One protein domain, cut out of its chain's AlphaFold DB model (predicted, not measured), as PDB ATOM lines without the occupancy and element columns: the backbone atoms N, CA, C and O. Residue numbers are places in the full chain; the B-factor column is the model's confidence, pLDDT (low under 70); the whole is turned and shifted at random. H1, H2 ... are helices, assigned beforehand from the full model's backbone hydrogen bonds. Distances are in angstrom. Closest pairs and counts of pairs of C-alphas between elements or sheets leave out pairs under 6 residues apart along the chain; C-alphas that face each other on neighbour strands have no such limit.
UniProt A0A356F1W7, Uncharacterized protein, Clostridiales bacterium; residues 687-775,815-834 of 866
ATOM      1  N   MET A 687       6.324  49.400  20.186       37.12
ATOM      2  CA  MET A 687       5.561  49.306  21.447       37.12
ATOM      3  C   MET A 687       4.071  49.019  21.230       37.12
ATOM      4  O   MET A 687       3.461  48.243  21.960       37.12
ATOM      5  N   GLN A 688       3.472  49.621  20.202       45.97
ATOM      6  CA  GLN A 688       2.054  49.416  19.904       45.97
ATOM      7  C   GLN A 688       1.742  48.025  19.372       45.97
ATOM      8  O   GLN A 688       0.620  47.543  19.531       45.97
ATOM      9  N   ALA A 689       2.701  47.414  18.680       47.16
ATOM     10  CA  ALA A 689       2.534  46.084  18.132       47.16
ATOM     11  C   ALA A 689       2.491  45.051  19.260       47.16
ATOM     12  O   ALA A 689       1.635  44.172  19.227       47.16
ATOM     13  N   ASP A 690       3.319  45.215  20.296       52.06
ATOM     14  CA  ASP A 690       3.349  44.289  21.426       52.06
ATOM     15  C   ASP A 690       2.066  44.357  22.270       52.06
ATOM     16  O   ASP A 690       1.447  43.326  22.514       52.06
ATOM     17  N   ASP A 691       1.565  45.550  22.607       56.72
ATOM     18  CA  ASP A 691       0.288  45.698  23.331       56.72
ATOM     19  C   ASP A 691      -0.912  45.149  22.537       56.72
ATOM     20  O   ASP A 691      -1.811  44.514  23.101       56.72
ATOM     21  N   LYS A 692      -0.929  45.346  21.210       58.72
ATOM     22  CA  LYS A 692      -1.966  44.792  20.319       58.72
ATOM     23  C   LYS A 692      -1.880  43.266  20.232       58.72
ATOM     24  O   LYS A 692      -2.918  42.605  20.271       58.72
ATOM     25  N   VAL A 693      -0.672  42.709  20.151       64.38
ATOM     26  CA  VAL A 693      -0.416  41.261  20.117       64.38
ATOM     27  C   VAL A 693      -0.746  40.609  21.465       64.38
ATOM     28  O   VAL A 693      -1.425  39.584  21.493       64.38
ATOM     29  N   ASN A 694      -0.398  41.248  22.583       66.75
ATOM     30  CA  ASN A 694      -0.757  40.808  23.934       66.75
ATOM     31  C   ASN A 694      -2.287  40.851  24.151       66.75
ATOM     32  O   ASN A 694      -2.869  39.928  24.727       66.75
ATOM     33  N   GLY A 695      -2.967  41.884  23.638       66.12
ATOM     34  CA  GLY A 695      -4.431  41.979  23.654       66.12
ATOM     35  C   GLY A 695      -5.124  40.925  22.779       66.12
ATOM     36  O   GLY A 695      -6.152  40.372  23.179       66.12
ATOM     37  N   LEU A 696      -4.559  40.613  21.608       69.56
ATOM     38  CA  LEU A 696      -5.038  39.547  20.723       69.56
ATOM     39  C   LEU A 696      -4.885  38.172  21.381       69.56
ATOM     40  O   LEU A 696      -5.843  37.398  21.410       69.56
ATOM     41  N   TYR A 697      -3.717  37.905  21.968       80.81
ATOM     42  CA  TYR A 697      -3.455  36.695  22.736       80.81
ATOM     43  C   TYR A 697      -4.487  36.509  23.857       80.81
ATOM     44  O   TYR A 697      -5.096  35.445  23.953       80.81
ATOM     45  N   ALA A 698      -4.768  37.551  24.649       73.75
ATOM     46  CA  ALA A 698      -5.765  37.478  25.719       73.75
ATOM     47  C   ALA A 698      -7.166  37.111  25.190       73.75
ATOM     48  O   ALA A 698      -7.850  36.274  25.780       73.75
ATOM     49  N   GLY A 699      -7.569  37.680  24.048       70.62
ATOM     50  CA  GLY A 699      -8.853  37.380  23.410       70.62
ATOM     51  C   GLY A 699      -8.962  35.946  22.880       70.62
ATOM     52  O   GLY A 699     -10.021  35.330  23.020       70.62
ATOM     53  N   ILE A 700      -7.884  35.407  22.300       73.44
ATOM     54  CA  ILE A 700      -7.814  34.017  21.819       73.44
ATOM     55  C   ILE A 700      -7.794  33.050  23.008       73.44
ATOM     56  O   ILE A 700      -8.564  32.090  23.031       73.44
ATOM     57  N   ALA A 701      -6.969  33.328  24.018       77.25
ATOM     58  CA  ALA A 701      -6.846  32.522  25.226       77.25
ATOM     59  C   ALA A 701      -8.170  32.434  26.004       77.25
ATOM     60  O   ALA A 701      -8.539  31.358  26.470       77.25
ATOM     61  N   GLU A 702      -8.905  33.541  26.133       74.31
ATOM     62  CA  GLU A 702     -10.236  33.553  26.750       74.31
ATOM     63  C   GLU A 702     -11.225  32.686  25.964       74.31
ATOM     64  O   GLU A 702     -11.898  31.837  26.546       74.31
ATOM     65  N   GLY A 703     -11.255  32.818  24.636       68.75
ATOM     66  CA  GLY A 703     -12.111  31.979  23.809       68.75
ATOM     67  C   GLY A 703     -11.759  30.487  23.918       68.75
ATOM     68  O   GLY A 703     -12.651  29.646  24.031       68.75
ATOM     69  N   MET A 704     -10.471  30.134  23.898       76.31
ATOM     70  CA  MET A 704     -10.040  28.736  23.998       76.31
ATOM     71  C   MET A 704     -10.467  28.138  25.344       76.31
ATOM     72  O   MET A 704     -10.956  27.008  25.377       76.31
ATOM     73  N   LYS A 705     -10.403  28.928  26.428       77.12
ATOM     74  CA  LYS A 705     -10.946  28.555  27.745       77.12
ATOM     75  C   LYS A 705     -12.464  28.348  27.715       77.12
ATOM     76  O   LYS A 705     -12.925  27.334  28.228       77.12
ATOM     77  N   GLU A 706     -13.235  29.252  27.097       69.81
ATOM     78  CA  GLU A 706     -14.697  29.100  26.934       69.81
ATOM     79  C   GLU A 706     -15.072  27.814  26.170       69.81
ATOM     80  O   GLU A 706     -16.103  27.202  26.447       69.81
ATOM     81  N   ALA A 707     -14.232  27.386  25.224       64.50
ATOM     82  CA  ALA A 707     -14.437  26.191  24.406       64.50
ATOM     83  C   ALA A 707     -13.897  24.888  25.035       64.50
ATOM     84  O   ALA A 707     -13.995  23.829  24.414       64.50
ATOM     85  N   GLY A 708     -13.319  24.946  26.241       70.50
ATOM     86  CA  GLY A 708     -12.731  23.782  26.913       70.50
ATOM     87  C   GLY A 708     -11.429  23.275  26.278       70.50
ATOM     88  O   GLY A 708     -11.089  22.105  26.439       70.50
ATOM     89  N   VAL A 709     -10.708  24.132  25.547       76.38
ATOM     90  CA  VAL A 709      -9.415  23.828  24.919       76.38
ATOM     91  C   VAL A 709      -8.279  24.361  25.796       76.38
ATOM     92  O   VAL A 709      -8.320  25.497  26.267       76.38
ATOM     93  N   THR A 710      -7.242  23.548  26.013       78.88
ATOM     94  CA  THR A 710      -6.053  23.952  26.780       78.88
ATOM     95  C   THR A 710      -5.322  25.104  26.088       78.88
ATOM     96  O   THR A 710      -5.026  25.027  24.898       78.88
ATOM     97  N   VAL A 711      -5.010  26.161  26.843       78.69
ATOM     98  CA  VAL A 711      -4.237  27.314  26.359       78.69
ATOM     99  C   VAL A 711      -2.755  27.074  26.624       78.69
ATOM    100  O   VAL A 711      -2.356  26.841  27.766       78.69
ATOM    101  N   THR A 712      -1.938  27.115  25.581       79.00
ATOM    102  CA  THR A 712      -0.476  27.064  25.671       79.00
ATOM    103  C   THR A 712       0.091  27.935  24.548       79.00
ATOM    104  O   THR A 712      -0.421  27.810  23.432       79.00
ATOM    105  N   PRO A 713       1.087  28.802  24.817       78.50
ATOM    106  CA  PRO A 713       1.711  29.103  26.121       78.50
ATOM    107  C   PRO A 713       0.742  29.747  27.135       78.50
ATOM    108  O   PRO A 713      -0.364  30.135  26.773       78.50
ATOM    109  N   THR A 714       1.103  29.810  28.425       83.94
ATOM    110  CA  THR A 714       0.370  30.626  29.418       83.94
ATOM    111  C   THR A 714       0.622  32.116  29.186       83.94
ATOM    112  O   THR A 714       1.537  32.490  28.464       83.94
ATOM    113  N   GLN A 715      -0.161  33.009  29.806       78.50
ATOM    114  CA  GLN A 715       0.025  34.454  29.597       78.50
ATOM    115  C   GLN A 715       1.398  34.956  30.057       78.50
ATOM    116  O   GLN A 715       1.971  35.834  29.425       78.50
ATOM    117  N   GLU A 716       1.934  34.366  31.122       74.31
ATOM    118  CA  GLU A 716       3.269  34.665  31.638       74.31
ATOM    119  C   GLU A 716       4.367  34.142  30.696       74.31
ATOM    120  O   GLU A 716       5.317  34.858  30.405       74.31
ATOM    121  N   GLN A 717       4.182  32.941  30.132       79.75
ATOM    122  CA  GLN A 717       5.078  32.374  29.116       79.75
ATOM    123  C   GLN A 717       5.006  33.118  27.779       79.75
ATOM    124  O   GLN A 717       6.003  33.212  27.082       79.75
ATOM    125  N   PHE A 718       3.838  33.636  27.402       80.56
ATOM    126  CA  PHE A 718       3.665  34.422  26.184       80.56
ATOM    127  C   PHE A 718       4.296  35.811  26.329       80.56
ATOM    128  O   PHE A 718       4.916  36.312  25.396       80.56
ATOM    129  N   ALA A 719       4.170  36.427  27.508       71.75
ATOM    130  CA  ALA A 719       4.730  37.746  27.788       71.75
ATOM    131  C   ALA A 719       6.266  37.781  27.704       71.75
ATOM    132  O   ALA A 719       6.812  38.828  27.368       71.75
ATOM    133  N   SER A 720       6.947  36.658  27.962       70.06
ATOM    134  CA  SER A 720       8.411  36.553  27.912       70.06
ATOM    135  C   SER A 720       8.997  36.318  26.510       70.06
ATOM    136  O   SER A 720      10.219  36.267  26.368       70.06
ATOM    137  N   LEU A 721       8.164  36.176  25.474       66.31
ATOM    138  CA  LEU A 721       8.603  35.962  24.089       66.31
ATOM    139  C   LEU A 721       8.914  37.281  23.368       66.31
ATOM    140  O   LEU A 721       8.346  38.327  23.681       66.31
ATOM    141  N   ASN A 722       9.777  37.239  22.350       65.44
ATOM    142  CA  ASN A 722       9.975  38.385  21.458       65.44
ATOM    143  C   ASN A 722       8.820  38.523  20.440       65.44
ATOM    144  O   ASN A 722       8.009  37.616  20.272       65.44
ATOM    145  N   PHE A 723       8.734  39.659  19.744       59.25
ATOM    146  CA  PHE A 723       7.601  39.974  18.861       59.25
ATOM    147  C   PHE A 723       7.358  38.945  17.739       59.25
ATOM    148  O   PHE A 723       6.213  38.564  17.496       59.25
ATOM    149  N   GLU A 724       8.410  38.459  17.075       63.28
ATOM    150  CA  GLU A 724       8.261  37.456  16.008       63.28
ATOM    151  C   GLU A 724       7.852  36.091  16.580       63.28
ATOM    152  O   GLU A 724       6.936  35.459  16.060       63.28
ATOM    153  N   GLN A 725       8.411  35.695  17.729       74.62
ATOM    154  CA  GLN A 725       7.974  34.499  18.457       74.62
ATOM    155  C   GLN A 725       6.500  34.594  18.877       74.62
ATOM    156  O   GLN A 725       5.755  33.630  18.738       74.62
ATOM    157  N   LYS A 726       6.041  35.764  19.340       77.31
ATOM    158  CA  LYS A 726       4.633  35.993  19.698       77.31
ATOM    159  C   LYS A 726       3.694  35.850  18.496       77.31
ATOM    160  O   LYS A 726       2.599  35.307  18.645       77.31
ATOM    161  N   LYS A 727       4.098  36.316  17.308       73.94
ATOM    162  CA  LYS A 727       3.328  36.132  16.063       73.94
ATOM    163  C   LYS A 727       3.221  34.658  15.686       73.94
ATOM    164  O   LYS A 727       2.121  34.197  15.371       73.94
ATOM    165  N   ASP A 728       4.332  33.933  15.769       78.81
ATOM    166  CA  ASP A 728       4.381  32.503  15.470       78.81
ATOM    167  C   ASP A 728       3.513  31.695  16.442       78.81
ATOM    168  O   ASP A 728       2.733  30.848  16.007       78.81
ATOM    169  N   GLU A 729       3.561  32.001  17.739       84.00
ATOM    170  CA  GLU A 729       2.714  31.354  18.748       84.00
ATOM    171  C   GLU A 729       1.222  31.624  18.512       84.00
ATOM    172  O   GLU A 729       0.414  30.698  18.539       84.00
ATOM    173  N   ILE A 730       0.823  32.862  18.189       80.25
ATOM    174  CA  ILE A 730      -0.581  33.159  17.851       80.25
ATOM    175  C   ILE A 730      -1.016  32.399  16.591       80.25
ATOM    176  O   ILE A 730      -2.123  31.850  16.552       80.25
ATOM    177  N   ALA A 731      -0.164  32.335  15.566       82.25
ATOM    178  CA  ALA A 731      -0.447  31.564  14.360       82.25
ATOM    179  C   ALA A 731      -0.608  30.065  14.673       82.25
ATOM    180  O   ALA A 731      -1.544  29.432  14.175       82.25
ATOM    181  N   GLN A 732       0.237  29.513  15.546       82.81
ATOM    182  CA  GLN A 732       0.137  28.129  16.013       82.81
ATOM    183  C   GLN A 732      -1.131  27.883  16.835       82.81
ATOM    184  O   GLN A 732      -1.804  26.876  16.616       82.81
ATOM    185  N   MET A 733      -1.529  28.810  17.711       83.62
ATOM    186  CA  MET A 733      -2.792  28.725  18.454       83.62
ATOM    187  C   MET A 733      -3.999  28.684  17.500       83.62
ATOM    188  O   MET A 733      -4.883  27.839  17.656       83.62
ATOM    189  N   ILE A 734      -4.012  29.538  16.467       82.44
ATOM    190  CA  ILE A 734      -5.050  29.568  15.419       82.44
ATOM    191  C   ILE A 734      -5.100  28.243  14.646       82.44
ATOM    192  O   ILE A 734      -6.180  27.688  14.434       82.44
ATOM    193  N   GLN A 735      -3.947  27.696  14.257       81.12
ATOM    194  CA  GLN A 735      -3.870  26.398  13.578       81.12
ATOM    195  C   GLN A 735      -4.300  25.239  14.494       81.12
ATOM    196  O   GLN A 735      -4.999  24.323  14.053       81.12
ATOM    197  N   GLY A 736      -3.950  25.304  15.781       78.12
ATOM    198  CA  GLY A 736      -4.323  24.332  16.808       78.12
ATOM    199  C   GLY A 736      -5.835  24.238  17.026       78.12
ATOM    200  O   GLY A 736      -6.370  23.143  17.203       78.12
ATOM    201  N   ILE A 737      -6.559  25.356  16.916       77.50
ATOM    202  CA  ILE A 737      -8.032  25.368  16.937       77.50
ATOM    203  C   ILE A 737      -8.595  24.560  15.766       77.50
ATOM    204  O   ILE A 737      -9.487  23.729  15.960       77.50
ATOM    205  N   SER A 738      -8.057  24.749  14.562       73.50
ATOM    206  CA  SER A 738      -8.494  24.018  13.368       73.50
ATOM    207  C   SER A 738      -8.187  22.518  13.465       73.50
ATOM    208  O   SER A 738      -8.992  21.699  13.011       73.50
ATOM    209  N   ALA A 739      -7.101  22.152  14.151       75.50
ATOM    210  CA  ALA A 739      -6.708  20.771  14.438       75.50
ATOM    211  C   ALA A 739      -7.420  20.134  15.655       75.50
ATOM    212  O   ALA A 739      -7.298  18.930  15.872       75.50
ATOM    213  N   SER A 740      -8.178  20.904  16.445       76.75
ATOM    214  CA  SER A 740      -8.851  20.401  17.653       76.75
ATOM    215  C   SER A 740      -9.953  19.369  17.355       76.75
ATOM    216  O   SER A 740     -10.473  19.286  16.242       76.75
ATOM    217  N   GLY A 741     -10.380  18.602  18.361       76.81
ATOM    218  CA  GLY A 741     -11.489  17.639  18.236       76.81
ATOM    219  C   GLY A 741     -12.894  18.260  18.148       76.81
ATOM    220  O   GLY A 741     -13.882  17.534  18.223       76.81
ATOM    221  N   LEU A 742     -13.009  19.589  18.038       77.62
ATOM    222  CA  LEU A 742     -14.297  20.286  17.994       77.62
ATOM    223  C   LEU A 742     -15.046  20.046  16.663       77.62
ATOM    224  O   LEU A 742     -14.408  19.904  15.615       77.62
ATOM    225  N   PRO A 743     -16.394  20.070  16.662       81.38
ATOM    226  CA  PRO A 743     -17.179  20.088  15.428       81.38
ATOM    227  C   PRO A 743     -16.780  21.252  14.506       81.38
ATOM    228  O   PRO A 743     -16.497  22.351  14.986       81.38
ATOM    229  N   VAL A 744     -16.796  21.034  13.185       76.00
ATOM    230  CA  VAL A 744     -16.367  22.024  12.172       76.00
ATOM    231  C   VAL A 744     -17.127  23.347  12.315       76.00
ATOM    232  O   VAL A 744     -16.498  24.402  12.394       76.00
ATOM    233  N   ALA A 745     -18.449  23.296  12.488       70.31
ATOM    234  CA  ALA A 745     -19.276  24.478  12.741       70.31
ATOM    235  C   ALA A 745     -18.831  25.279  13.986       70.31
ATOM    236  O   ALA A 745     -18.806  26.510  13.960       70.31
ATOM    237  N   ASN A 746     -18.394  24.602  15.056       76.38
ATOM    238  CA  ASN A 746     -17.913  25.261  16.274       76.38
ATOM    239  C   ASN A 746     -16.547  25.920  16.059       76.38
ATOM    240  O   ASN A 746     -16.326  27.023  16.552       76.38
ATOM    241  N   LYS A 747     -15.645  25.283  15.299       80.06
ATOM    242  CA  LYS A 747     -14.340  25.864  14.929       80.06
ATOM    243  C   LYS A 747     -14.513  27.129  14.096       80.06
ATOM    244  O   LYS A 747     -13.865  28.138  14.357       80.06
ATOM    245  N   ILE A 748     -15.425  27.086  13.128       73.88
ATOM    246  CA  ILE A 748     -15.753  28.232  12.282       73.88
ATOM    247  C   ILE A 748     -16.325  29.377  13.128       73.88
ATOM    248  O   ILE A 748     -15.823  30.501  13.053       73.88
ATOM    249  N   GLY A 749     -17.308  29.088  13.988       73.25
ATOM    250  CA  GLY A 749     -17.874  30.082  14.904       73.25
ATOM    251  C   GLY A 749     -16.834  30.667  15.866       73.25
ATOM    252  O   GLY A 749     -16.879  31.852  16.190       73.25
ATOM    253  N   PHE A 750     -15.854  29.862  16.282       74.81
ATOM    254  CA  PHE A 750     -14.752  30.300  17.132       74.81
ATOM    255  C   PHE A 750     -13.821  31.294  16.432       74.81
ATOM    256  O   PHE A 750     -13.570  32.383  16.951       74.81
ATOM    257  N   LEU A 751     -13.363  30.956  15.224       76.19
ATOM    258  CA  LEU A 751     -12.547  31.852  14.403       76.19
ATOM    259  C   LEU A 751     -13.301  33.150  14.077       76.19
ATOM    260  O   LEU A 751     -12.698  34.220  14.081       76.19
ATOM    261  N   GLY A 752     -14.622  33.081  13.878       72.69
ATOM    262  CA  GLY A 752     -15.480  34.258  13.707       72.69
ATOM    263  C   GLY A 752     -15.512  35.176  14.936       72.69
ATOM    264  O   GLY A 752     -15.415  36.394  14.796       72.69
ATOM    265  N   LYS A 753     -15.570  34.618  16.154       72.81
ATOM    266  CA  LYS A 753     -15.474  35.409  17.397       72.81
ATOM    267  C   LYS A 753     -14.099  36.056  17.573       72.81
ATOM    268  O   LYS A 753     -14.035  37.208  18.002       72.81
ATOM    269  N   ILE A 754     -13.017  35.339  17.248       72.19
ATOM    270  CA  ILE A 754     -11.659  35.909  17.254       72.19
ATOM    271  C   ILE A 754     -11.600  37.084  16.280       72.19
ATOM    272  O   ILE A 754     -11.167  38.167  16.664       72.19
ATOM    273  N   TYR A 755     -12.092  36.888  15.056       69.06
ATOM    274  CA  TYR A 755     -12.155  37.926  14.036       69.06
ATOM    275  C   TYR A 755     -12.927  39.163  14.512       69.06
ATOM    276  O   TYR A 755     -12.389  40.261  14.440       69.06
ATOM    277  N   GLU A 756     -14.125  39.019  15.082       65.75
ATOM    278  CA  GLU A 756     -14.914  40.167  15.565       65.75
ATOM    279  C   GLU A 756     -14.241  40.915  16.728       65.75
ATOM    280  O   GLU A 756     -14.264  42.149  16.785       65.75
ATOM    281  N   ARG A 757     -13.564  40.197  17.634       63.47
ATOM    282  CA  ARG A 757     -12.749  40.826  18.689       63.47
ATOM    283  C   ARG A 757     -11.522  41.544  18.103       63.47
ATOM    284  O   ARG A 757     -11.134  42.597  18.608       63.47
ATOM    285  N   ALA A 758     -10.948  41.017  17.023       55.91
ATOM    286  CA  ALA A 758      -9.746  41.534  16.371       55.91
ATOM    287  C   ALA A 758     -10.018  42.715  15.406       55.91
ATOM    288  O   ALA A 758      -9.214  43.650  15.321       55.91
ATOM    289  N   LYS A 759     -11.184  42.723  14.747       56.16
ATOM    290  CA  LYS A 759     -11.695  43.745  13.810       56.16
ATOM    291  C   LYS A 759     -11.777  45.143  14.426       56.16
ATOM    292  O   LYS A 759     -11.583  46.133  13.733       56.16
ATOM    293  N   ASN A 760     -12.008  45.231  15.737       51.94
ATOM    294  CA  ASN A 760     -12.128  46.507  16.447       51.94
ATOM    295  C   ASN A 760     -10.810  47.056  17.026       51.94
ATOM    296  O   ASN A 760     -10.818  48.172  17.541       51.94
ATOM    297  N   LYS A 761      -9.685  46.321  16.977       48.72
ATOM    298  CA  LYS A 761      -8.432  46.772  17.625       48.72
ATOM    299  C   LYS A 761      -7.125  46.536  16.853       48.72
ATOM    300  O   LYS A 761      -6.172  47.257  17.137       48.72
ATOM    301  N   ALA A 762      -7.045  45.594  15.903       50.66
ATOM    302  CA  ALA A 762      -5.746  45.193  15.333       50.66
ATOM    303  C   ALA A 762      -5.676  45.010  13.803       50.66
ATOM    304  O   ALA A 762      -4.585  45.151  13.261       50.66
ATOM    305  N   PHE A 763      -6.778  44.757  13.083       55.16
ATOM    306  CA  PHE A 763      -6.697  44.383  11.659       55.16
ATOM    307  C   PHE A 763      -7.596  45.224  10.748       55.16
ATOM    308  O   PHE A 763      -8.815  45.218  10.898       55.16
ATOM    309  N   LYS A 764      -6.993  45.902   9.760       51.41
ATOM    310  CA  LYS A 764      -7.711  46.607   8.678       51.41
ATOM    311  C   LYS A 764      -7.918  45.760   7.411       51.41
ATOM    312  O   LYS A 764      -8.790  46.094   6.621       51.41
ATOM    313  N   GLU A 765      -7.162  44.676   7.220       50.59
ATOM    314  CA  GLU A 765      -7.067  43.962   5.928       50.59
ATOM    315  C   GLU A 765      -7.957  42.708   5.795       50.59
ATOM    316  O   GLU A 765      -8.055  42.131   4.716       50.59
ATOM    317  N   ILE A 766      -8.668  42.282   6.846       54.66
ATOM    318  CA  ILE A 766      -9.434  41.012   6.853       54.66
ATOM    319  C   ILE A 766     -10.851  41.173   6.235       54.66
ATOM    320  O   ILE A 766     -11.773  40.402   6.489       54.66
ATOM    321  N   SER A 767     -11.058  42.163   5.363       55.62
ATOM    322  CA  SER A 767     -12.373  42.495   4.786       55.62
ATOM    323  C   SER A 767     -13.017  41.371   3.959       55.62
ATOM    324  O   SER A 767     -14.214  41.418   3.690       55.62
ATOM    325  N   GLY A 768     -12.253  40.350   3.558       57.38
ATOM    326  CA  GLY A 768     -12.760  39.196   2.810       57.38
ATOM    327  C   GLY A 768     -13.521  38.156   3.643       57.38
ATOM    328  O   GLY A 768     -14.126  37.267   3.050       57.38
ATOM    329  N   TRP A 769     -13.492  38.223   4.982       65.06
ATOM    330  CA  TRP A 769     -14.082  37.193   5.862       65.06
ATOM    331  C   TRP A 769     -15.579  36.990   5.640       65.06
ATOM    332  O   TRP A 769     -16.088  35.871   5.651       65.06
ATOM    333  N   ASP A 770     -16.254  38.100   5.373       61.53
ATOM    334  CA  ASP A 770     -17.685  38.193   5.133       61.53
ATOM    335  C   ASP A 770     -18.109  37.553   3.798       61.53
ATOM    336  O   ASP A 770     -19.277  37.218   3.623       61.53
ATOM    337  N   ASN A 771     -17.164  37.348   2.875       59.59
ATOM    338  CA  ASN A 771     -17.413  36.785   1.547       59.59
ATOM    339  C   ASN A 771     -17.189  35.265   1.484       59.59
ATOM    340  O   ASN A 771     -17.467  34.650   0.458       59.59
ATOM    341  N   ALA A 772     -16.685  34.656   2.563       63.03
ATOM    342  CA  ALA A 772     -16.334  33.236   2.648       63.03
ATOM    343  C   ALA A 772     -17.158  32.503   3.726       63.03
ATOM    344  O   ALA A 772     -16.647  31.660   4.469       63.03
ATOM    345  N   LEU A 773     -18.432  32.878   3.851       66.38
ATOM    346  CA  LEU A 773     -19.379  32.303   4.804       66.38
ATOM    347  C   LEU A 773     -19.921  30.953   4.308       66.38
ATOM    348  O   LEU A 773     -20.077  30.727   3.104       66.38
ATOM    349  N   THR A 774     -20.229  30.055   5.243       70.56
ATOM    350  CA  THR A 774     -21.001  28.844   4.929       70.56
ATOM    351  C   THR A 774     -22.475  29.199   4.742       70.56
ATOM    352  O   THR A 774     -22.946  30.222   5.242       70.56
ATOM    353  N   GLN A 775     -23.244  28.328   4.081       70.31
ATOM    354  CA  GLN A 775     -24.687  28.547   3.923       70.31
ATOM    355  C   GLN A 775     -25.397  28.707   5.279       70.31
ATOM    356  O   GLN A 775     -26.268  29.554   5.426       70.31
ATOM    357  N   SER A 815     -18.252  25.093   1.034       74.25
ATOM    358  CA  SER A 815     -18.451  23.981   1.975       74.25
ATOM    359  C   SER A 815     -17.853  24.326   3.346       74.25
ATOM    360  O   SER A 815     -16.940  25.149   3.448       74.25
ATOM    361  N   GLU A 816     -18.348  23.705   4.423       71.06
ATOM    362  CA  GLU A 816     -17.859  23.999   5.780       71.06
ATOM    363  C   GLU A 816     -16.342  23.780   5.913       71.06
ATOM    364  O   GLU A 816     -15.645  24.556   6.566       71.06
ATOM    365  N   GLU A 817     -15.804  22.762   5.242       75.12
ATOM    366  CA  GLU A 817     -14.377  22.439   5.279       75.12
ATOM    367  C   GLU A 817     -13.529  23.447   4.478       75.12
ATOM    368  O   GLU A 817     -12.460  23.869   4.930       75.12
ATOM    369  N   GLU A 818     -14.033  23.915   3.332       78.50
ATOM    370  CA  GLU A 818     -13.393  24.966   2.532       78.50
ATOM    371  C   GLU A 818     -13.419  26.319   3.248       78.50
ATOM    372  O   GLU A 818     -12.400  27.012   3.279       78.50
ATOM    373  N   ALA A 819     -14.540  26.668   3.885       75.75
ATOM    374  CA  ALA A 819     -14.671  27.880   4.685       75.75
ATOM    375  C   ALA A 819     -13.720  27.857   5.889       75.75
ATOM    376  O   ALA A 819     -13.030  28.844   6.149       75.75
ATOM    377  N   LEU A 820     -13.615  26.724   6.599       80.81
ATOM    378  CA  LEU A 820     -12.685  26.569   7.720       80.81
ATOM    379  C   LEU A 820     -11.227  26.734   7.270       80.81
ATOM    380  O   LEU A 820     -10.467  27.483   7.894       80.81
ATOM    381  N   LYS A 821     -10.830  26.070   6.178       81.38
ATOM    382  CA  LYS A 821      -9.469  26.160   5.633       81.38
ATOM    383  C   LYS A 821      -9.138  27.580   5.173       81.38
ATOM    384  O   LYS A 821      -8.063  28.094   5.490       81.38
ATOM    385  N   TRP A 822     -10.066  28.225   4.471       77.81
ATOM    386  CA  TRP A 822      -9.920  29.597   3.992       77.81
ATOM    387  C   TRP A 822      -9.797  30.588   5.161       77.81
ATOM    388  O   TRP A 822      -8.868  31.396   5.182       77.81
ATOM    389  N   LYS A 823     -10.659  30.482   6.184       78.56
ATOM    390  CA  LYS A 823     -10.649  31.361   7.371       78.56
ATOM    391  C   LYS A 823      -9.377  31.191   8.197       78.56
ATOM    392  O   LYS A 823      -8.760  32.179   8.578       78.56
ATOM    393  N   THR A 824      -8.941  29.947   8.412       80.62
ATOM    394  CA  THR A 824      -7.679  29.652   9.113       80.62
ATOM    395  C   THR A 824      -6.493  30.271   8.375       80.62
ATOM    396  O   THR A 824      -5.688  30.969   8.980       80.62
ATOM    397  N   THR A 825      -6.416  30.065   7.057       79.12
ATOM    398  CA  THR A 825      -5.307  30.564   6.229       79.12
ATOM    399  C   THR A 825      -5.255  32.088   6.230       79.12
ATOM    400  O   THR A 825      -4.191  32.660   6.430       79.12
ATOM    401  N   ASN A 826      -6.394  32.765   6.072       73.62
ATOM    402  CA  ASN A 826      -6.420  34.226   6.056       73.62
ATOM    403  C   ASN A 826      -6.178  34.850   7.428       73.62
ATOM    404  O   ASN A 826      -5.538  35.892   7.487       73.62
ATOM    405  N   LEU A 827      -6.629  34.231   8.524       74.56
ATOM    406  CA  LEU A 827      -6.315  34.732   9.865       74.56
ATOM    407  C   LEU A 827      -4.823  34.568  10.183       74.56
ATOM    408  O   LEU A 827      -4.210  35.495  10.699       74.56
ATOM    409  N   VAL A 828      -4.225  33.425   9.821       77.25
ATOM    410  CA  VAL A 828      -2.776  33.189   9.952       77.25
ATOM    411  C   VAL A 828      -1.986  34.177   9.095       77.25
ATOM    412  O   VAL A 828      -1.063  34.809   9.596       77.25
ATOM    413  N   ASN A 829      -2.380  34.368   7.834       71.19
ATOM    414  CA  ASN A 829      -1.740  35.337   6.948       71.19
ATOM    415  C   ASN A 829      -1.899  36.770   7.462       71.19
ATOM    416  O   ASN A 829      -0.951  37.536   7.373       71.19
ATOM    417  N   ALA A 830      -3.052  37.120   8.038       67.75
ATOM    418  CA  ALA A 830      -3.278  38.432   8.632       67.75
ATOM    419  C   ALA A 830      -2.396  38.659   9.867       67.75
ATOM    420  O   ALA A 830      -1.821  39.729  10.020       67.75
ATOM    421  N   VAL A 831      -2.246  37.652  10.736       69.62
ATOM    422  CA  VAL A 831      -1.324  37.700  11.886       69.62
ATOM    423  C   VAL A 831       0.127  37.835  11.416       69.62
ATOM    424  O   VAL A 831       0.882  38.643  11.958       69.62
ATOM    425  N   ALA A 832       0.504  37.103  10.365       65.12
ATOM    426  CA  ALA A 832       1.810  37.238   9.730       65.12
ATOM    427  C   ALA A 832       2.000  38.626   9.083       65.12
ATOM    428  O   ALA A 832       3.121  39.135   9.066       65.12
ATOM    429  N   SER A 833       0.912  39.247   8.610       58.44
ATOM    430  CA  SER A 833       0.873  40.573   7.986       58.44
ATOM    431  C   SER A 833       0.581  41.724   8.951       58.44
ATOM    432  O   SER A 833       0.340  42.832   8.474       58.44
ATOM    433  N   ILE A 834       0.627  41.518  10.281       58.97
ATOM    434  CA  ILE A 834       0.589  42.622  11.257       58.97
ATOM    435  C   ILE A 834       1.805  43.514  10.997       58.97
ATOM    436  O   ILE A 834       2.896  43.310  11.530       58.97
TER     437      ILE A 834
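Overview. This is residues 687 to 775 and 815 to 834 of the 866 residues of an uncharacterized protein of Clostridiales bacterium (UniProt A0A356F1W7). Four helices, H1, H3, H4 and H5, pack nearly side by side in a bundle, with H1 and H5 at opposite sides and H3 and H4 between them. The short H2 sits at one side, near H1 and H3, and residues 760 to 775 make a long outer stretch with no named element. The printed part has 109 residues, with five named helices in the order H1, H2, H3, H4, H5 and no named strand; the class is all helix. It is compact, with a radius of gyration of the C-alphas of 13.2 A and spans of 41 by 29 by 19 A.

Along the chain. H1 is residues 687 to 706, 29.1 A long, from C-alpha 687 at (5.561, 49.306, 21.447). H2 is residues 715 to 719. H3 is residues 723 to 739, 24.4 A long. H4 is residues 744 to 759, 22.3 A long. H5 is residues 816 to 832, 24.0 A long, ending with C-alpha 832 at (1.810, 37.238, 9.730).

Arrangement. H3 and H5 touch, closest at the C-alphas of Ala 731 and Val 828, 5.2 A apart, at a shallow tilt of 6 degrees, opposite ways. H4 and H5 touch at Ile 748 and Leu 820, their closest C-alphas, 5.7 A apart, the same way. H3 and H4 form a hairpin and only just touch, with 3 pairs of C-alphas within 8 A. H1 touches H4 with residues 696 to 703 alone, the closest C-alphas being those of Ile 700 and Ile 754, 6.3 A apart. H1 and H5 are apart. In H1 to H5 every O i to N i+4 pair is within hydrogen-bond range.

Size, cuts and confidence. Residues 776 to 814 are not printed, and C-alphas 775 and 815 are 8.0 A apart across the cut. Of the links that are printed whole, none is long. Mean pLDDT of the printed part is 70.2; residues 755 to 773 are among those under 70.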